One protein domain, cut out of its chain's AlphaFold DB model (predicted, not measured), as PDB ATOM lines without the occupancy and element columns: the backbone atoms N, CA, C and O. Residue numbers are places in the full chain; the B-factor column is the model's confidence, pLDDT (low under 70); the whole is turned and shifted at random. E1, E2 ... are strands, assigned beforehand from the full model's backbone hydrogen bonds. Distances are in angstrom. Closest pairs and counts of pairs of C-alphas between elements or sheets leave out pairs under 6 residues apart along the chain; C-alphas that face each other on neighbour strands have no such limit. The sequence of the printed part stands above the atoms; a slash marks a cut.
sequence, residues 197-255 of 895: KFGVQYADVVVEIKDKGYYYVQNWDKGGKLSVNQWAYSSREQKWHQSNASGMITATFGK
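This is residues 197 to 255 of the 895 residues of the protein "Peptidase_C39_2 domain-containing protein" of Facklamia sp. 252 (UniProt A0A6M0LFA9). A small antiparallel sheet of three strands, E4, E5 and E6, has a two-strand hairpin, E2 and E3, packed on it through E3, whose line crosses those of E5 and E6. The short strand E1, with residues 197 to 199 before it, makes one end of the longest axis, and a long loop without a named element, residues 218 to 230, leads from the hairpin to the sheet. The printed part has 59 residues with six named strands, E1 to E6 in chain order, and no named helix; the sheet's order is E4, E5, E6, and the class is all strand, although under half of the residues, 28 of 59, are in named elements. The whole is compact, with a radius of gyration of the C-alphas of 10.7 A and spans of 31 by 27 by 18 A.

In the sheet, E4 is residues 231 to 234, 10.0 A from first to last C-alpha, E5 is residues 239 to 243, 12.9 A, and E6 is residues 249 to 254, 14.0 A. E6 ends at C-alpha 254, at (113.617, 130.767, 108.130). In the hairpin, E2 is residues 205 to 209, 12.9 A, and E3 is residues 213 to 217, 13.3 A, beginning at C-alpha 213, at (117.550, 143.465, 94.494). E1, residues 200 to 202, 6.5 A long, begins at C-alpha 200, at (115.929, 159.020, 110.402).

E4, E5 and E6 form a meander, each strand the antiparallel neighbour of the one before, with E4 and E6 as edge strands. E4 and E5 are a hairpin at 142 degrees between their directions, with N 234 and O 239 within hydrogen-bond range at 2.8 A. E5 and E6, also a hairpin, stand at 160 degrees, with N 242 and O 251 2.8 A apart. The closest C-alphas of E3 and E6 are those of Tyr 215 and Ile 249, 5.4 A apart. Those of E3 and E5 are Tyr 216 and His 241, 6.9 A apart. E3 and E4 are near each other, with 7 pairs of C-alphas within 10 A. The hairpin E2 and E3 is antiparallel at 151 degrees, with N 207 and O 215 2.8 A apart. E2 is apart from E5 and E6. E1 pairs with no named strand and is apart from E4, E5 and E6; E1 and E2 meet only through their link.

The two C-alphas farthest apart, those of Gly 199 and Lys 255, are 33.9 A from each other. The link from E3 to E4, 13 residues, is long; the other four links are tight. The printed part has no cut. The mean pLDDT of the printed part is 88.5, and no printed residue is under 70.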
ATOM      1  N   LYS A 197     115.769 157.208 106.058       90.62
ATOM      2  CA  LYS A 197     114.572 157.709 105.384       90.62
ATOM      3  C   LYS A 197     114.060 158.941 106.135       90.62
ATOM      4  O   LYS A 197     113.882 158.886 107.347       90.62
ATOM      5  N   PHE A 198     113.884 160.055 105.426       87.06
ATOM      6  CA  PHE A 198     113.616 161.392 105.979       87.06
ATOM      7  C   PHE A 198     114.601 161.792 107.098       87.06
ATOM      8  O   PHE A 198     114.206 162.259 108.160       87.06
ATOM      9  N   GLY A 199     115.898 161.525 106.898       83.00
ATOM     10  CA  GLY A 199     116.957 161.788 107.886       83.00
ATOM     11  C   GLY A 199     117.019 160.810 109.071       83.00
ATOM     12  O   GLY A 199     118.057 160.717 109.721       83.00
ATOM     13  N   VAL A 200     115.970 160.021 109.324       86.88
ATOM     14  CA  VAL A 200     115.929 159.020 110.402       86.88
ATOM     15  C   VAL A 200     116.585 157.719 109.939       86.88
ATOM     16  O   VAL A 200     116.233 157.195 108.883       86.88
ATOM     17  N   GLN A 201     117.524 157.178 110.722       90.94
ATOM     18  CA  GLN A 201     118.117 155.864 110.455       90.94
ATOM     19  C   GLN A 201     117.151 154.741 110.865       90.94
ATOM     20  O   GLN A 201     116.591 154.758 111.962       90.94
ATOM     21  N   TYR A 202     116.986 153.744 110.000       90.62
ATOM     22  CA  TYR A 202     116.196 152.540 110.244       90.62
ATOM     23  C   TYR A 202     117.114 151.317 110.351       90.62
ATOM     24  O   TYR A 202     118.114 151.214 109.644       90.62
ATOM     25  N   ALA A 203     116.736 150.374 111.211       91.31
ATOM     26  CA  ALA A 203     117.449 149.129 111.488       91.31
ATOM     27  C   ALA A 203     116.461 147.947 111.494       91.31
ATOM     28  O   ALA A 203     115.257 148.159 111.640       91.31
ATOM     29  N   ASP A 204     116.967 146.719 111.340       90.81
ATOM     30  CA  ASP A 204     116.171 145.485 111.168       90.81
ATOM     31  C   ASP A 204     115.080 145.629 110.083       90.81
ATOM     32  O   ASP A 204     113.870 145.507 110.314       90.81
ATOM     33  N   VAL A 205     115.527 145.985 108.873       91.44
ATOM     34  CA  VAL A 205     114.655 146.234 107.719       91.44
ATOM     35  C   VAL A 205     115.297 145.765 106.415       91.44
ATOM     36  O   VAL A 205     116.491 145.951 106.183       91.44
ATOM     37  N   VAL A 206     114.483 145.171 105.543       91.06
ATOM     38  CA  VAL A 206     114.851 144.886 104.154       91.06
ATOM     39  C   VAL A 206     114.447 146.072 103.276       91.06
ATOM     40  O   VAL A 206     113.293 146.496 103.278       91.06
ATOM     41  N   VAL A 207     115.402 146.605 102.519       91.19
ATOM     42  CA  VAL A 207     115.215 147.692 101.551       91.19
ATOM     43  C   VAL A 207     115.247 147.099 100.149       91.19
ATOM     44  O   VAL A 207     116.237 146.482  99.756       91.19
ATOM     45  N   GLU A 208     114.174 147.281  99.385       92.06
ATOM     46  CA  GLU A 208     114.148 146.927  97.968       92.06
ATOM     47  C   GLU A 208     114.685 148.086  97.120       92.06
ATOM     48  O   GLU A 208     114.208 149.223  97.202       92.06
ATOM     49  N   ILE A 209     115.663 147.780  96.271       90.50
ATOM     50  CA  ILE A 209     116.061 148.626  95.153       90.50
ATOM     51  C   ILE A 209     115.594 147.916  93.887       90.50
ATOM     52  O   ILE A 209     116.149 146.887  93.488       90.50
ATOM     53  N   LYS A 210     114.542 148.465  93.272       83.50
ATOM     54  CA  LYS A 210     113.920 147.917  92.066       83.50
ATOM     55  C   LYS A 210     114.981 147.625  90.995       83.50
ATOM     56  O   LYS A 210     115.908 148.408  90.801       83.50
ATOM     57  N   ASP A 211     114.873 146.460  90.363       81.94
ATOM     58  CA  ASP A 211     115.795 145.942  89.337       81.94
ATOM     59  C   ASP A 211     117.265 145.743  89.789       81.94
ATOM     60  O   ASP A 211     118.121 145.376  88.979       81.94
ATOM     61  N   LYS A 212     117.579 145.940  91.081       85.81
ATOM     62  CA  LYS A 212     118.911 145.717  91.687       85.81
ATOM     63  C   LYS A 212     118.902 144.708  92.833       85.81
ATOM     64  O   LYS A 212     119.935 144.103  93.092       85.81
ATOM     65  N   GLY A 213     117.754 144.491  93.474       88.94
ATOM     66  CA  GLY A 213     117.550 143.465  94.494       88.94
ATOM     67  C   GLY A 213     117.249 144.026  95.882       88.94
ATOM     68  O   GLY A 213     116.978 145.211  96.069       88.94
ATOM     69  N   TYR A 214     117.283 143.133  96.865       91.62
ATOM     70  CA  TYR A 214     116.956 143.426  98.257       91.62
ATOM     71  C   TYR A 214     118.234 143.588  99.078       91.62
ATOM     72  O   TYR A 214     119.206 142.874  98.845       91.62
ATOM     73  N   TYR A 215     118.227 144.482 100.060       92.25
ATOM     74  CA  TYR A 215     119.365 144.806 100.922       92.25
ATOM     75  C   TYR A 215     118.912 144.741 102.382       92.25
ATOM     76  O   TYR A 215     117.913 145.365 102.729       92.25
ATOM     77  N   TYR A 216     119.605 143.988 103.242       92.31
ATOM     78  CA  TYR A 216     119.217 143.876 104.656       92.31
ATOM     79  C   TYR A 216     120.048 144.807 105.536       92.31
ATOM     80  O   TYR A 216     121.275 144.695 105.599       92.31
ATOM     81  N   VAL A 217     119.363 145.692 106.250       91.25
ATOM     82  CA  VAL A 217     119.941 146.603 107.233       91.25
ATOM     83  C   VAL A 217     119.814 145.947 108.600       91.25
ATOM     84  O   VAL A 217     118.711 145.639 109.050       91.25
ATOM     85  N   GLN A 218     120.954 145.698 109.238       88.69
ATOM     86  CA  GLN A 218     121.053 144.952 110.488       88.69
ATOM     87  C   GLN A 218     120.346 145.673 111.641       88.69
ATOM     88  O   GLN A 218     119.980 146.844 111.540       88.69
ATOM     89  N   ASN A 219     120.140 144.968 112.752       86.69
ATOM     90  CA  ASN A 219     119.513 145.531 113.943       86.69
ATOM     91  C   ASN A 219     120.419 146.559 114.665       86.69
ATOM     92  O   ASN A 219     121.588 146.772 114.316       86.69
ATOM     93  N   TRP A 220     119.874 147.208 115.696       84.50
ATOM     94  CA  TRP A 220     120.593 148.227 116.468       84.50
ATOM     95  C   TRP A 220     121.824 147.694 117.215       84.50
ATOM     96  O   TRP A 220     122.811 148.420 117.314       84.50
ATOM     97  N   ASP A 221     121.847 146.418 117.615       80.00
ATOM     98  CA  ASP A 221     123.025 145.779 118.239       80.00
ATOM     99  C   ASP A 221     124.245 145.710 117.300       80.00
ATOM    100  O   ASP A 221     125.375 145.474 117.736       80.00
ATOM    101  N   LYS A 222     124.026 145.897 115.992       77.81
ATOM    102  CA  LYS A 222     125.062 146.021 114.954       77.81
ATOM    103  C   LYS A 222     125.174 147.442 114.386       77.81
ATOM    104  O   LYS A 222     125.850 147.663 113.382       77.81
ATOM    105  N   GLY A 223     124.545 148.417 115.043       82.12
ATOM    106  CA  GLY A 223     124.596 149.836 114.696       82.12
ATOM    107  C   GLY A 223     123.755 150.232 113.481       82.12
ATOM    108  O   GLY A 223     124.064 151.244 112.859       82.12
ATOM    109  N   GLY A 224     122.743 149.438 113.102       85.88
ATOM    110  CA  GLY A 224     121.862 149.768 111.974       85.88
ATOM    111  C   GLY A 224     122.576 149.816 110.616       85.88
ATOM    112  O   GLY A 224     122.160 150.568 109.736       85.88
ATOM    113  N   LYS A 225     123.679 149.069 110.469       90.31
ATOM    114  CA  LYS A 225     124.528 149.035 109.268       90.31
ATOM    115  C   LYS A 225     123.985 148.085 108.206       90.31
ATOM    116  O   LYS A 225     123.240 147.156 108.512       90.31
ATOM    117  N   LEU A 226     124.398 148.270 106.955       90.94
ATOM    118  CA  LEU A 226     124.095 147.313 105.892       90.94
ATOM    119  C   LEU A 226     124.821 145.987 106.162       90.94
ATOM    120  O   LEU A 226     126.024 145.963 106.424       90.94
ATOM    121  N   SER A 227     124.096 144.872 106.083       90.75
ATOM    122  CA  SER A 227     124.694 143.540 106.157       90.75
ATOM    123  C   SER A 227     125.528 143.299 104.902       90.75
ATOM    124  O   SER A 227     124.993 143.396 103.803       90.75
ATOM    125  N   VAL A 228     126.822 143.001 105.051       89.81
ATOM    126  CA  VAL A 228     127.752 142.752 103.930       89.81
ATOM    127  C   VAL A 228     128.542 141.467 104.177       89.81
ATOM    128  O   VAL A 228     129.077 141.284 105.272       89.81
ATOM    129  N   ASN A 229     128.647 140.600 103.163       88.62
ATOM    130  CA  ASN A 229     129.387 139.323 103.178       88.62
ATOM    131  C   ASN A 229     129.067 138.398 104.370       88.62
ATOM    132  O   ASN A 229     129.919 137.630 104.820       88.62
ATOM    133  N   GLN A 230     127.851 138.469 104.910       88.94
ATOM    134  CA  GLN A 230     127.492 137.748 106.130       88.94
ATOM    135  C   GLN A 230     126.021 137.338 106.167       88.94
ATOM    136  O   GLN A 230     125.165 137.933 105.504       88.94
ATOM    137  N   TRP A 231     125.747 136.333 106.998       89.75
ATOM    138  CA  TRP A 231     124.414 136.035 107.503       89.75
ATOM    139  C   TRP A 231     124.088 136.976 108.661       89.75
ATOM    140  O   TRP A 231     124.853 137.054 109.622       89.75
ATOM    141  N   ALA A 232     122.938 137.636 108.603       89.56
ATOM    142  CA  ALA A 232     122.409 138.421 109.710       89.56
ATOM    143  C   ALA A 232     120.939 138.072 109.956       89.56
ATOM    144  O   ALA A 232     120.194 137.791 109.017       89.56
ATOM    145  N   TYR A 233     120.539 138.052 111.225       89.25
ATOM    146  CA  TYR A 233     119.183 137.707 111.635       89.25
ATOM    147  C   TYR A 233     118.307 138.958 111.704       89.25
ATOM    148  O   TYR A 233     118.705 139.967 112.290       89.25
ATOM    149  N   SER A 234     117.124 138.878 111.106       88.94
ATOM    150  CA  SER A 234     116.022 139.811 111.293       88.94
ATOM    151  C   SER A 234     115.103 139.273 112.379       88.94
ATOM    152  O   SER A 234     114.430 138.251 112.201       88.94
ATOM    153  N   SER A 235     115.065 139.980 113.509       84.75
ATOM    154  CA  SER A 235     114.137 139.681 114.601       84.75
ATOM    155  C   SER A 235     112.701 140.011 114.196       84.75
ATOM    156  O   SER A 235     111.769 139.293 114.564       84.75
ATOM    157  N   ARG A 236     112.534 141.036 113.352       85.12
ATOM    158  CA  ARG A 236     111.253 141.456 112.782       85.12
ATOM    159  C   ARG A 236     110.667 140.438 111.805       85.12
ATOM    160  O   ARG A 236     109.484 140.127 111.897       85.12
ATOM    161  N   GLU A 237     111.461 139.920 110.868       85.06
ATOM    162  CA  GLU A 237     110.986 138.930 109.890       85.06
ATOM    163  C   GLU A 237     111.045 137.484 110.399       85.06
ATOM    164  O   GLU A 237     110.461 136.602 109.763       85.06
ATOM    165  N   GLN A 238     111.737 137.229 111.518       86.75
ATOM    166  CA  GLN A 238     112.055 135.886 112.025       86.75
ATOM    167  C   GLN A 238     112.804 135.042 110.974       86.75
ATOM    168  O   GLN A 238     112.536 133.851 110.775       86.75
ATOM    169  N   LYS A 239     113.738 135.690 110.266       88.94
ATOM    170  CA  LYS A 239     114.517 135.133 109.151       88.94
ATOM    171  C   LYS A 239     115.978 135.543 109.256       88.94
ATOM    172  O   LYS A 239     116.306 136.616 109.742       88.94
ATOM    173  N   TRP A 240     116.852 134.708 108.728       90.06
ATOM    174  CA  TRP A 240     118.228 135.058 108.418       90.06
ATOM    175  C   TRP A 240     118.332 135.521 106.963       90.06
ATOM    176  O   TRP A 240     117.703 134.936 106.081       90.06
ATOM    177  N   HIS A 241     119.171 136.520 106.702       91.62
ATOM    178  CA  HIS A 241     119.496 137.009 105.363       91.62
ATOM    179  C   HIS A 241     121.008 136.926 105.135       91.62
ATOM    180  O   HIS A 241     121.790 137.489 105.904       91.62
ATOM    181  N   GLN A 242     121.420 136.219 104.085       92.00
ATOM    182  CA  GLN A 242     122.797 136.169 103.608       92.00
ATOM    183  C   GLN A 242     122.998 137.270 102.577       92.00
ATOM    184  O   GLN A 242     122.267 137.336 101.590       92.00
ATOM    185  N   SER A 243     124.013 138.096 102.791       91.69
ATOM    186  CA  SER A 243     124.370 139.214 101.918       91.69
ATOM    187  C   SER A 243     125.722 138.996 101.240       91.69
ATOM    188  O   SER A 243     126.617 138.365 101.808       91.69
ATOM    189  N   ASN A 244     125.882 139.530 100.030       89.94
ATOM    190  CA  ASN A 244     127.150 139.543  99.294       89.94
ATOM    191  C   ASN A 244     128.014 140.777  99.644       89.94
ATOM    192  O   ASN A 244     127.710 141.535 100.566       89.94
ATOM    193  N   ALA A 245     129.077 141.010  98.866       88.31
ATOM    194  CA  ALA A 245     130.016 142.115  99.066       88.31
ATOM    195  C   ALA A 245     129.431 143.517  98.804       88.31
ATOM    196  O   ALA A 245     129.985 144.494  99.297       88.31
ATOM    197  N   SER A 246     128.319 143.630  98.067       84.75
ATOM    198  CA  SER A 246     127.577 144.888  97.895       84.75
ATOM    199  C   SER A 246     126.425 145.051  98.896       84.75
ATOM    200  O   SER A 246     125.699 146.037  98.835       84.75
ATOM    201  N   GLY A 247     126.247 144.092  99.810       87.19
ATOM    202  CA  GLY A 247     125.166 144.048 100.794       87.19
ATOM    203  C   GLY A 247     123.806 143.596 100.256       87.19
ATOM    204  O   GLY A 247     122.810 143.613 100.982       87.19
ATOM    205  N   MET A 248     123.753 143.158  98.997       90.56
ATOM    206  CA  MET A 248     122.557 142.574  98.397       90.56
ATOM    207  C   MET A 248     122.307 141.182  98.988       90.56
ATOM    208  O   MET A 248     123.222 140.355  99.058       90.56
ATOM    209  N   ILE A 249     121.065 140.911  99.380       92.44
ATOM    210  CA  ILE A 249     120.600 139.620  99.889       92.44
ATOM    211  C   ILE A 249     120.650 138.589  98.756       92.44
ATOM    212  O   ILE A 249     119.858 138.634  97.815       92.44
ATOM    213  N   THR A 250     121.562 137.627  98.866       91.38
ATOM    214  CA  THR A 250     121.670 136.479  97.956       91.38
ATOM    215  C   THR A 250     120.911 135.262  98.463       91.38
ATOM    216  O   THR A 250     120.541 134.402  97.665       91.38
ATOM    217  N   ALA A 251     120.644 135.169  99.770       91.31
ATOM    218  CA  ALA A 251     119.810 134.108 100.320       91.31
ATOM    219  C   ALA A 251     119.004 134.550 101.548       91.31
ATOM    220  O   ALA A 251     119.436 135.408 102.311       91.31
ATOM    221  N   THR A 252     117.847 133.925 101.759       90.94
ATOM    222  CA  THR A 252     116.977 134.134 102.924       90.94
ATOM    223  C   THR A 252     116.579 132.780 103.497       90.94
ATOM    224  O   THR A 252     116.191 131.880 102.754       90.94
ATOM    225  N   PHE A 253     116.652 132.632 104.815       90.00
ATOM    226  CA  PHE A 253     116.402 131.387 105.537       90.00
ATOM    227  C   PHE A 253     115.455 131.615 106.724       90.00
ATOM    228  O   PHE A 253     115.605 132.586 107.458       90.00
ATOM    229  N   GLY A 254     114.485 130.729 106.948       87.62
ATOM    230  CA  GLY A 254     113.617 130.767 108.130       87.62
ATOM    231  C   GLY A 254     112.645 129.587 108.188       87.62
ATOM    232  O   GLY A 254     112.713 128.674 107.369       87.62
ATOM    233  N   LYS A 255     111.685 129.618 109.122       81.81
ATOM    234  CA  LYS A 255     110.751 128.493 109.376       81.81
ATOM    235  C   LYS A 255     110.006 127.965 108.139       81.81
ATOM    236  O   LYS A 255     109.728 126.775 108.033       81.81
TER     237      LYS A 255